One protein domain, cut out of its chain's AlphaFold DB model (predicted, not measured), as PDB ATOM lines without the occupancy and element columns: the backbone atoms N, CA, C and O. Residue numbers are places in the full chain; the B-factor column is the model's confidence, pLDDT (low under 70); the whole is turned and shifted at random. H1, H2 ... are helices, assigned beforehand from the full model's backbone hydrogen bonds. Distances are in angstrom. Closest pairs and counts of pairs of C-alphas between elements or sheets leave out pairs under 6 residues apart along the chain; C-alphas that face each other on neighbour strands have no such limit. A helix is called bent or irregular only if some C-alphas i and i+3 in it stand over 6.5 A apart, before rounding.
ATOM      1  N   ILE A  12      15.741 -21.894  86.478       50.03
ATOM      2  CA  ILE A  12      17.123 -21.848  85.961       50.03
ATOM      3  C   ILE A  12      17.540 -20.425  85.534       50.03
ATOM      4  O   ILE A  12      18.656 -19.990  85.816       50.03
ATOM      5  N   LYS A  13      16.637 -19.647  84.916       45.44
ATOM      6  CA  LYS A  13      16.937 -18.260  84.496       45.44
ATOM      7  C   LYS A  13      17.140 -17.311  85.688       45.44
ATOM      8  O   LYS A  13      18.016 -16.452  85.628       45.44
ATOM      9  N   LYS A  14      16.379 -17.477  86.780       49.06
ATOM     10  CA  LYS A  14      16.500 -16.632  87.987       49.06
ATOM     11  C   LYS A  14      17.761 -16.938  88.803       49.06
ATOM     12  O   LYS A  14      18.394 -16.005  89.291       49.06
ATOM     13  N   LEU A  15      18.164 -18.209  88.903       51.00
ATOM     14  CA  LEU A  15      19.426 -18.608  89.547       51.00
ATOM     15  C   LEU A  15      20.647 -18.031  88.822       51.00
ATOM     16  O   LEU A  15      21.524 -17.459  89.467       51.00
ATOM     17  N   ASN A  16      20.656 -18.094  87.486       59.28
ATOM     18  CA  ASN A  16      21.720 -17.488  86.681       59.28
ATOM     19  C   ASN A  16      21.817 -15.970  86.892       59.28
ATOM     20  O   ASN A  16      22.919 -15.446  87.028       59.28
ATOM     21  N   TYR A  17      20.684 -15.268  86.984       59.03
ATOM     22  CA  TYR A  17      20.665 -13.827  87.253       59.03
ATOM     23  C   TYR A  17      21.215 -13.483  88.646       59.03
ATOM     24  O   TYR A  17      22.035 -12.576  88.794       59.03
ATOM     25  N   HIS A  18      20.821 -14.234  89.680       63.50
ATOM     26  CA  HIS A  18      21.308 -13.990  91.037       63.50
ATOM     27  C   HIS A  18      22.816 -14.249  91.164       63.50
ATOM     28  O   HIS A  18      23.535 -13.433  91.742       63.50
ATOM     29  N   PHE A  19      23.309 -15.332  90.561       65.81
ATOM     30  CA  PHE A  19      24.735 -15.645  90.533       65.81
ATOM     31  C   PHE A  19      25.546 -14.580  89.782       65.81
ATOM     32  O   PHE A  19      26.581 -14.130  90.272       65.81
ATOM     33  N   GLN A  20      25.050 -14.096  88.638       71.81
ATOM     34  CA  GLN A  20      25.696 -13.010  87.893       71.81
ATOM     35  C   GLN A  20      25.792 -11.715  88.710       71.81
ATOM     36  O   GLN A  20      26.857 -11.096  88.710       71.81
ATOM     37  N   ASN A  21      24.740 -11.360  89.456       78.19
ATOM     38  CA  ASN A  21      24.754 -10.202  90.352       78.19
ATOM     39  C   ASN A  21      25.779 -10.356  91.488       78.19
ATOM     40  O   ASN A  21      26.456  -9.393  91.839       78.19
ATOM     41  N   ILE A  22      25.940 -11.560  92.052       80.56
ATOM     42  CA  ILE A  22      26.951 -11.820  93.093       80.56
ATOM     43  C   ILE A  22      28.363 -11.597  92.543       80.56
ATOM     44  O   ILE A  22      29.184 -10.942  93.191       80.56
ATOM     45  N   LEU A  23      28.648 -12.117  91.346       85.81
ATOM     46  CA  LEU A  23      29.953 -11.938  90.714       85.81
ATOM     47  C   LEU A  23      30.249 -10.456  90.441       85.81
ATOM     48  O   LEU A  23      31.355  -9.995  90.720       85.81
ATOM     49  N   GLU A  24      29.260  -9.699  89.970       85.81
ATOM     50  CA  GLU A  24      29.400  -8.269  89.690       85.81
ATOM     51  C   GLU A  24      29.638  -7.439  90.955       85.81
ATOM     52  O   GLU A  24      30.581  -6.648  91.023       85.81
ATOM     53  N   VAL A  25      28.851  -7.674  92.009       88.88
ATOM     54  CA  VAL A  25      29.049  -7.031  93.316       88.88
ATOM     55  C   VAL A  25      30.453  -7.323  93.853       88.88
ATOM     56  O   VAL A  25      31.112  -6.437  94.403       88.88
ATOM     57  N   ASN A  26      30.943  -8.552  93.678       88.12
ATOM     58  CA  ASN A  26      32.293  -8.930  94.085       88.12
ATOM     59  C   ASN A  26      33.375  -8.234  93.249       88.12
ATOM     60  O   ASN A  26      34.372  -7.783  93.820       88.12
ATOM     61  N   ALA A  27      33.176  -8.090  91.937       91.31
ATOM     62  CA  ALA A  27      34.095  -7.367  91.060       91.31
ATOM     63  C   ALA A  27      34.191  -5.889  91.463       91.31
ATOM     64  O   ALA A  27      35.289  -5.380  91.690       91.31
ATOM     65  N   ASN A  28      33.050  -5.236  91.689       91.62
ATOM     66  CA  ASN A  28      32.989  -3.839  92.125       91.62
ATOM     67  C   ASN A  28      33.669  -3.628  93.485       91.62
ATOM     68  O   ASN A  28      34.419  -2.666  93.673       91.62
ATOM     69  N   LYS A  29      33.491  -4.565  94.426       92.38
ATOM     70  CA  LYS A  29      34.218  -4.560  95.705       92.38
ATOM     71  C   LYS A  29      35.730  -4.673  95.502       92.38
ATOM     72  O   LYS A  29      36.479  -3.950  96.153       92.38
ATOM     73  N   ILE A  30      36.194  -5.562  94.622       93.06
ATOM     74  CA  ILE A  30      37.625  -5.719  94.316       93.06
ATOM     75  C   ILE A  30      38.195  -4.436  93.703       93.06
ATOM     76  O   ILE A  30      39.217  -3.951  94.183       93.06
ATOM     77  N   ILE A  31      37.524  -3.854  92.708       91.75
ATOM     78  CA  ILE A  31      37.959  -2.613  92.050       91.75
ATOM     79  C   ILE A  31      38.014  -1.455  93.054       91.75
ATOM     80  O   ILE A  31      38.995  -0.715  93.099       91.75
ATOM     81  N   SER A  32      37.008  -1.333  93.924       91.62
ATOM     82  CA  SER A  32      37.008  -0.334  94.999       91.62
ATOM     83  C   SER A  32      38.211  -0.497  95.942       91.62
ATOM     84  O   SER A  32      38.897   0.478  96.254       91.62
ATOM     85  N   LEU A  33      38.539  -1.735  96.331       91.88
ATOM     86  CA  LEU A  33      39.708  -2.024  97.169       91.88
ATOM     87  C   LEU A  33      41.038  -1.735  96.460       91.88
ATOM     88  O   LEU A  33      41.980  -1.280  97.104       91.88
ATOM     89  N   LEU A  34      41.135  -1.981  95.150       89.81
ATOM     90  CA  LEU A  34      42.336  -1.688  94.359       89.81
ATOM     91  C   LEU A  34      42.672  -0.189  94.361       89.81
ATOM     92  O   LEU A  34      43.842   0.194  94.461       89.81
ATOM     93  N   LYS A  35      41.651   0.673  94.318       85.56
ATOM     94  CA  LYS A  35      41.830   2.134  94.306       85.56
ATOM     95  C   LYS A  35      42.434   2.661  95.615       85.56
ATOM     96  O   LYS A  35      43.169   3.653  95.592       85.56
ATOM     97  N   GLN A  36      42.242   1.945  96.721       86.31
ATOM     98  CA  GLN A  36      42.716   2.305  98.058       86.31
ATOM     99  C   GLN A  36      44.129   1.739  98.340       86.31
ATOM    100  O   GLN A  36      44.290   0.526  98.501       86.31
ATOM    101  N   PRO A  37      45.187   2.575  98.440       79.62
ATOM    102  CA  PRO A  37      46.567   2.094  98.592       79.62
ATOM    103  C   PRO A  37      46.782   1.156  99.789       79.62
ATOM    104  O   PRO A  37      47.409   0.105  99.642       79.62
ATOM    105  N   THR A  38      46.220   1.513 100.946       82.88
ATOM    106  CA  THR A  38      46.401   0.828 102.237       82.88
ATOM    107  C   THR A  38      45.858  -0.599 102.241       82.88
ATOM    108  O   THR A  38      46.424  -1.472 102.896       82.88
ATOM    109  N   VAL A  39      44.803  -0.861 101.465       86.44
ATOM    110  CA  VAL A  39      44.111  -2.160 101.431       86.44
ATOM    111  C   VAL A  39      44.200  -2.872 100.079       86.44
ATOM    112  O   VAL A  39      43.691  -3.982  99.938       86.44
ATOM    113  N   SER A  40      44.927  -2.316  99.107       85.06
ATOM    114  CA  SER A  40      45.149  -2.920  97.780       85.06
ATOM    115  C   SER A  40      45.657  -4.372  97.839       85.06
ATOM    116  O   SER A  40      45.237  -5.227  97.058       85.06
ATOM    117  N   LYS A  41      46.486  -4.711  98.839       88.50
ATOM    118  CA  LYS A  41      46.953  -6.089  99.084       88.50
ATOM    119  C   LYS A  41      45.814  -7.080  99.341       88.50
ATOM    120  O   LYS A  41      45.935  -8.248  98.970       88.50
ATOM    121  N   VAL A  42      44.721  -6.637  99.962       91.56
ATOM    122  CA  VAL A  42      43.529  -7.463 100.205       91.56
ATOM    123  C   VAL A  42      42.837  -7.788  98.886       91.56
ATOM    124  O   VAL A  42      42.457  -8.937  98.673       91.56
ATOM    125  N   ALA A  43      42.738  -6.817  97.972       93.12
ATOM    126  CA  ALA A  43      42.184  -7.043  96.640       93.12
ATOM    127  C   ALA A  43      42.991  -8.100  95.873       93.12
ATOM    128  O   ALA A  43      42.418  -9.061  95.369       93.12
ATOM    129  N   PHE A  44      44.325  -7.992  95.874       93.94
ATOM    130  CA  PHE A  44      45.184  -8.983  95.219       93.94
ATOM    131  C   PHE A  44      45.014 -10.384  95.809       93.94
ATOM    132  O   PHE A  44      44.952 -11.360  95.065       93.94
ATOM    133  N   LYS A  45      44.914 -10.518  97.139       93.19
ATOM    134  CA  LYS A  45      44.642 -11.819  97.772       93.19
ATOM    135  C   LYS A  45      43.301 -12.392  97.314       93.19
ATOM    136  O   LYS A  45      43.278 -13.545  96.901       93.19
ATOM    137  N   LYS A  46      42.238 -11.577  97.310       94.19
ATOM    138  CA  LYS A  46      40.901 -11.986  96.855       94.19
ATOM    139  C   LYS A  46      40.919 -12.485  95.413       94.19
ATOM    140  O   LYS A  46      40.449 -13.585  95.171       94.19
ATOM    141  N   ILE A  47      41.542 -11.742  94.494       95.88
ATOM    142  CA  ILE A  47      41.683 -12.159  93.087       95.88
ATOM    143  C   ILE A  47      42.432 -13.495  92.986       95.88
ATOM    144  O   ILE A  47      42.038 -14.390  92.240       95.88
ATOM    145  N   ASN A  48      43.507 -13.663  93.764       94.06
ATOM    146  CA  ASN A  48      44.295 -14.893  93.756       94.06
ATOM    147  C   ASN A  48      43.537 -16.121  94.275       94.06
ATOM    148  O   ASN A  48      43.911 -17.237  93.913       94.06
ATOM    149  N   THR A  49      42.467 -15.937  95.045       93.25
ATOM    150  CA  THR A  49      41.597 -17.011  95.548       93.25
ATOM    151  C   THR A  49      40.226 -17.058  94.867       93.25
ATOM    152  O   THR A  49      39.395 -17.863  95.265       93.25
ATOM    153  N   SER A  50      39.965 -16.200  93.875       93.81
ATOM    154  CA  SER A  50      38.705 -16.207  93.124       93.81
ATOM    155  C   SER A  50      38.546 -17.480  92.294       93.81
ATOM    156  O   SER A  50      39.549 -18.061  91.860       93.81
ATOM    157  N   THR A  51      37.285 -17.853  92.056       92.50
ATOM    158  CA  THR A  51      36.894 -18.964  91.180       92.50
ATOM    159  C   THR A  51      37.142 -18.639  89.713       92.50
ATOM    160  O   THR A  51      37.241 -17.468  89.329       92.50
ATOM    161  N   ASP A  52      37.207 -19.676  88.885       92.56
ATOM    162  CA  ASP A  52      37.432 -19.520  87.453       92.56
ATOM    163  C   ASP A  52      36.264 -18.792  86.775       92.56
ATOM    164  O   ASP A  52      36.518 -17.933  85.938       92.56
ATOM    165  N   GLU A  53      35.000 -18.998  87.180       92.56
ATOM    166  CA  GLU A  53      33.862 -18.273  86.579       92.56
ATOM    167  C   GLU A  53      33.957 -16.761  86.798       92.56
ATOM    168  O   GLU A  53      33.671 -15.969  85.896       92.56
ATOM    169  N   PHE A  54      34.387 -16.346  87.994       94.06
ATOM    170  CA  PHE A  54      34.642 -14.939  88.281       94.06
ATOM    171  C   PHE A  54      35.739 -14.387  87.364       94.06
ATOM    172  O   PHE A  54      35.602 -13.299  86.800       94.06
ATOM    173  N   LEU A  55      36.832 -15.135  87.214       95.69
ATOM    174  CA  LEU A  55      37.997 -14.700  86.453       95.69
ATOM    175  C   LEU A  55      37.700 -14.666  84.954       95.69
ATOM    176  O   LEU A  55      38.030 -13.676  84.309       95.69
ATOM    177  N   ILE A  56      37.006 -15.658  84.404       94.69
ATOM    178  CA  ILE A  56      36.571 -15.662  83.002       94.69
ATOM    179  C   ILE A  56      35.784 -14.387  82.678       94.69
ATOM    180  O   ILE A  56      35.983 -13.787  81.625       94.69
ATOM    181  N   LYS A  57      34.921 -13.937  83.597       94.44
ATOM    182  CA  LYS A  57      34.051 -12.782  83.355       94.44
ATOM    183  C   LYS A  57      34.729 -11.426  83.588       94.44
ATOM    184  O   LYS A  57      34.418 -10.477  82.875       94.44
ATOM    185  N   TYR A  58      35.626 -11.309  84.569       96.06
ATOM    186  CA  TYR A  58      36.131 -10.003  85.030       96.06
ATOM    187  C   TYR A  58      37.647  -9.803  84.919       96.06
ATOM    188  O   TYR A  58      38.131  -8.721  85.261       96.06
ATOM    189  N   SER A  59      38.418 -10.789  84.443       96.38
ATOM    190  CA  SER A  59      39.888 -10.684  84.424       96.38
ATOM    191  C   SER A  59      40.409  -9.495  83.629       96.38
ATOM    192  O   SER A  59      41.351  -8.856  84.080       96.38
ATOM    193  N   GLU A  60      39.805  -9.187  82.482       96.44
ATOM    194  CA  GLU A  60      40.225  -8.083  81.609       96.44
ATOM    195  C   GLU A  60      40.082  -6.727  82.312       96.44
ATOM    196  O   GLU A  60      41.070  -6.021  82.496       96.44
ATOM    197  N   ILE A  61      38.885  -6.427  82.821       95.94
ATOM    198  CA  ILE A  61      38.587  -5.174  83.531       95.94
ATOM    199  C   ILE A  61      39.484  -5.019  84.765       95.94
ATOM    200  O   ILE A  61      40.062  -3.960  85.005       95.94
ATOM    201  N   ILE A  62      39.634  -6.087  85.555       96.69
ATOM    202  CA  ILE A  62      40.467  -6.058  86.762       96.69
ATOM    203  C   ILE A  62      41.944  -5.892  86.395       96.69
ATOM    204  O   ILE A  62      42.665  -5.175  87.090       96.69
ATOM    205  N   LEU A  63      42.410  -6.540  85.325       97.56
ATOM    206  CA  LEU A  63      43.783  -6.402  84.858       97.56
ATOM    207  C   LEU A  63      44.077  -4.950  84.482       97.56
ATOM    208  O   LEU A  63      45.081  -4.407  84.937       97.56
ATOM    209  N   GLU A  64      43.206  -4.318  83.703       96.56
ATOM    210  CA  GLU A  64      43.372  -2.922  83.303       96.56
ATOM    211  C   GLU A  64      43.389  -1.963  84.496       96.56
ATOM    212  O   GLU A  64      44.254  -1.093  84.575       96.56
ATOM    213  N   GLU A  65      42.524  -2.164  85.492       94.81
ATOM    214  CA  GLU A  65      42.559  -1.387  86.738       94.81
ATOM    215  C   GLU A  65      43.895  -1.547  87.485       94.81
ATOM    216  O   GLU A  65      44.475  -0.566  87.960       94.81
ATOM    217  N   ILE A  66      44.440  -2.767  87.551       95.31
ATOM    218  CA  ILE A  66      45.755  -3.014  88.161       95.31
ATOM    219  C   ILE A  66      46.863  -2.291  87.386       95.31
ATOM    220  O   ILE A  66      47.721  -1.653  88.000       95.31
ATOM    221  N   LEU A  67      46.852  -2.364  86.053       95.94
ATOM    222  CA  LEU A  67      47.861  -1.712  85.219       95.94
ATOM    223  C   LEU A  67      47.762  -0.180  85.297       95.94
ATOM    224  O   LEU A  67      48.791   0.494  85.390       95.94
ATOM    225  N   ASN A  68      46.551   0.375  85.370       93.75
ATOM    226  CA  ASN A  68      46.318   1.797  85.623       93.75
ATOM    227  C   ASN A  68      46.907   2.243  86.963       93.75
ATOM    228  O   ASN A  68      47.528   3.304  87.059       93.75
ATOM    229  N   ILE A  69      46.768   1.428  88.009       90.12
ATOM    230  CA  ILE A  69      47.379   1.704  89.314       90.12
ATOM    231  C   ILE A  69      48.904   1.686  89.221       90.12
ATOM    232  O   ILE A  69      49.547   2.577  89.777       90.12
ATOM    233  N   MET A  70      49.483   0.709  88.519       91.69
ATOM    234  CA  MET A  70      50.930   0.634  88.311       91.69
ATOM    235  C   MET A  70      51.452   1.882  87.590       91.69
ATOM    236  O   MET A  70      52.398   2.500  88.076       91.69
ATOM    237  N   ILE A  71      50.794   2.319  86.506       92.31
ATOM    238  CA  ILE A  71      51.133   3.567  85.801       92.31
ATOM    239  C   ILE A  71      51.023   4.763  86.747       92.31
ATOM    240  O   ILE A  71      51.922   5.599  86.806       92.31
ATOM    241  N   ASN A  72      49.923   4.887  87.487       88.88
ATOM    242  CA  ASN A  72      49.649   6.099  88.253       88.88
ATOM    243  C   ASN A  72      50.465   6.233  89.531       88.88
ATOM    244  O   ASN A  72      50.823   7.349  89.892       88.88
ATOM    245  N   LYS A  73      50.778   5.118  90.189       83.88
ATOM    246  CA  LYS A  73      51.469   5.115  91.483       83.88
ATOM    247  C   LYS A  73      52.928   4.658  91.392       83.88
ATOM    248  O   LYS A  73      53.583   4.610  92.426       83.88
ATOM    249  N   CYS A  74      53.417   4.281  90.202       80.94
ATOM    250  CA  CYS A  74      54.716   3.616  90.014       80.94
ATOM    251  C   CYS A  74      54.905   2.447  91.008       80.94
ATOM    252  O   CYS A  74      55.967   2.242  91.594       80.94
ATOM    253  N   TYR A  75      53.811   1.728  91.282       79.75
ATOM    254  CA  TYR A  75      53.743   0.762  92.371       79.75
ATOM    255  C   TYR A  75      53.798  -0.659  91.837       79.75
ATOM    256  O   TYR A  75      52.866  -1.131  91.190       79.75
ATOM    257  N   GLU A  76      54.876  -1.359  92.171       80.50
ATOM    258  CA  GLU A  76      55.124  -2.714  91.700       80.50
ATOM    259  C   GLU A  76      55.619  -3.593  92.844       80.50
ATOM    260  O   GLU A  76      56.546  -3.243  93.575       80.50
ATOM    261  N   ASN A  77      55.009  -4.765  93.008       84.81
ATOM    262  CA  ASN A  77      55.439  -5.752  93.990       84.81
ATOM    263  C   ASN A  77      55.212  -7.179  93.457       84.81
ATOM    264  O   ASN A  77      54.472  -7.400  92.497       84.81
ATOM    265  N   LYS A  78      55.819  -8.178  94.111       89.75
ATOM    266  CA  LYS A  78      55.708  -9.595  93.714       89.75
ATOM    267  C   LYS A  78      54.257 -10.098  93.656       89.75
ATOM    268  O   LYS A  78      53.925 -10.931  92.816       89.75
ATOM    269  N   LEU A  79      53.390  -9.603  94.540       91.00
ATOM    270  CA  LEU A  79      51.980  -9.991  94.603       91.00
ATOM    271  C   LEU A  79      51.173  -9.436  93.417       91.00
ATOM    272  O   LEU A  79      50.302 -10.137  92.909       91.00
ATOM    273  N   ILE A  80      51.490  -8.230  92.936       92.81
ATOM    274  CA  ILE A  80      50.895  -7.639  91.730       92.81
ATOM    275  C   ILE A  80      51.195  -8.527  90.531       92.81
ATOM    276  O   ILE A  80      50.266  -8.987  89.879       92.81
ATOM    277  N   TYR A  81      52.464  -8.863  90.295       94.88
ATOM    278  CA  TYR A  81      52.837  -9.716  89.166       94.88
ATOM    279  C   TYR A  81      52.228 -11.116  89.243       94.88
ATOM    280  O   TYR A  81      51.767 -11.632  88.228       94.88
ATOM    281  N   LYS A  82      52.142 -11.704  90.446       95.00
ATOM    282  CA  LYS A  82      51.406 -12.962  90.656       95.00
ATOM    283  C   LYS A  82      49.937 -12.828  90.240       95.00
ATOM    284  O   LYS A  82      49.412 -13.703  89.558       95.00
ATOM    285  N   THR A  83      49.298 -11.724  90.618       96.50
ATOM    286  CA  THR A  83      47.891 -11.446  90.296       96.50
ATOM    287  C   THR A  83      47.695 -11.227  88.797       96.50
ATOM    288  O   THR A  83      46.818 -11.848  88.208       96.50
ATOM    289  N   ILE A  84      48.554 -10.427  88.160       97.06
ATOM    290  CA  ILE A  84      48.558 -10.203  86.707       97.06
ATOM    291  C   ILE A  84      48.711 -11.532  85.964       97.06
ATOM    292  O   ILE A  84      47.957 -11.791  85.032       97.06
ATOM    293  N   SER A  85      49.640 -12.396  86.388       96.12
ATOM    294  CA  SER A  85      49.824 -13.725  85.788       96.12
ATOM    295  C   SER A  85      48.568 -14.592  85.895       96.12
ATOM    296  O   SER A  85      48.230 -15.275  84.934       96.12
ATOM    297  N   LYS A  86      47.861 -14.554  87.034       96.62
ATOM    298  CA  LYS A  86      46.610 -15.301  87.205       96.62
ATOM    299  C   LYS A  86      45.503 -14.769  86.292       96.62
ATOM    300  O   LYS A  86      44.865 -15.563  85.618       96.62
ATOM    301  N   LEU A  87      45.296 -13.452  86.245       97.69
ATOM    302  CA  LEU A  87      44.266 -12.831  85.399       97.69
ATOM    303  C   LEU A  87      44.516 -13.106  83.913       97.69
ATOM    304  O   LEU A  87      43.596 -13.454  83.180       97.69
ATOM    305  N   ALA A  88      45.773 -13.007  83.481       96.56
ATOM    306  CA  ALA A  88      46.161 -13.221  82.093       96.56
ATOM    307  C   ALA A  88      45.810 -14.621  81.570       96.56
ATOM    308  O   ALA A  88      45.529 -14.773  80.389       96.56
ATOM    309  N   HIS A  89      45.773 -15.637  82.435       95.94
ATOM    310  CA  HIS A  89      45.387 -16.990  82.033       95.94
ATOM    311  C   HIS A  89      43.977 -17.060  81.419       95.94
ATOM    312  O   HIS A  89      43.719 -17.914  80.578       95.94
ATOM    313  N   PHE A  90      43.089 -16.139  81.802       96.56
ATOM    314  CA  PHE A  90      41.686 -16.116  81.382       96.56
ATOM    315  C   PHE A  90      41.394 -15.102  80.268       96.56
ATOM    316  O   PHE A  90      40.244 -14.954  79.865       96.56
ATOM    317  N   ILE A  91      42.406 -14.383  79.771       96.31
ATOM    318  CA  ILE A  91      42.232 -13.350  78.743       96.31
ATOM    319  C   ILE A  91      42.783 -13.877  77.409       96.31
ATOM    320  O   ILE A  91      43.909 -14.382  77.370       96.31
ATOM    321  N   PRO A  92      42.044 -13.739  76.290       94.94
ATOM    322  CA  PRO A  92      42.536 -14.128  74.973       94.94
ATOM    323  C   PRO A  92      43.881 -13.475  74.631       94.94
ATOM    324  O   PRO A  92      44.085 -12.281  74.867       94.94
TER     325      PRO A  92
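What this domain is: This is residues 12 to 92 of the 151 residues of an uncharacterized protein of Enterocytozoon bieneusi (strain H348) (UniProt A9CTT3). Look first for one long helix, H1, whose residues 12 to 19 stick out as an arm from a compact body of helices. In that body the rest of H1 packs on H2 and H3, and H4 closes the group on the side away from H1 by packing on H2 and H3 in its turn; the packing is mostly crossed, although H3 runs nearly alongside H1. The printed part has 81 residues with four named helices in the order H1, H2, H3, H4 and no named strand, and its class is all helix. The whole is compact, with a radius of gyration of the C-alphas of 13.0 A, and its outline is elongated, spanning 45 by 26 by 18 A.

Where its parts are: Find C-alpha 12 at (17.123, -21.848, 85.961); from there H1, residues 12 to 35, runs 35.4 A to C-alpha 35 at (41.830, 2.134, 94.306). Next comes H2, residues 40 to 48, 12.7 A long. H3, residues 52 to 73, follows and is 28.6 A long; it is irregular, with C-alphas 57 and 60 standing 8.0 A apart, and has a kink of 66 degrees near residue 59. H4, residues 78 to 88, is 15.5 A long and ends at C-alpha 88 at (46.161, -13.221, 82.093).

How they stand to each other: Start at H1, which touches H2 with its residues 30 to 34 alone; the closest C-alphas, of Leu 34 and Ser 40, are 4.6 A apart. These two form a helical hairpin and run opposite ways at a steep tilt of 35.1 degrees, only just past shallow. H1 also touches H3, with the C-alphas of Leu 23 and Phe 54 closest at 6.1 A, and the two run the same way at a shallow tilt of 18 degrees. H2 and H3 are near each other, with 8 pairs of C-alphas within 10 A. Now look at H4: it touches H2, closest at the C-alphas of Asn 48 and Thr 83, 6.1 A, at a steep tilt of 42 degrees, the same way. H4 touches H3 too, closest at the C-alphas of Ser 59 and Leu 87, 5.0 A, at a steep tilt of 45 degrees, opposite ways. H1 and H4 are apart. In H1, H2 and H4 every O i to N i+4 pair is within hydrogen-bond range; in H3, 16 of 18 are.

The domain as a whole: The two C-alphas farthest apart are those of Ile 12 and Cys 74, 45.6 A. Without residues 12 to 19, which stand free, the body spans 33 by 23 by 18 A. The three links between the helices are tight, and the printed part has no cut. Read the B-factor column for confidence: the mean pLDDT of the printed part is 87.7, and residues 12 to 19 are under 70.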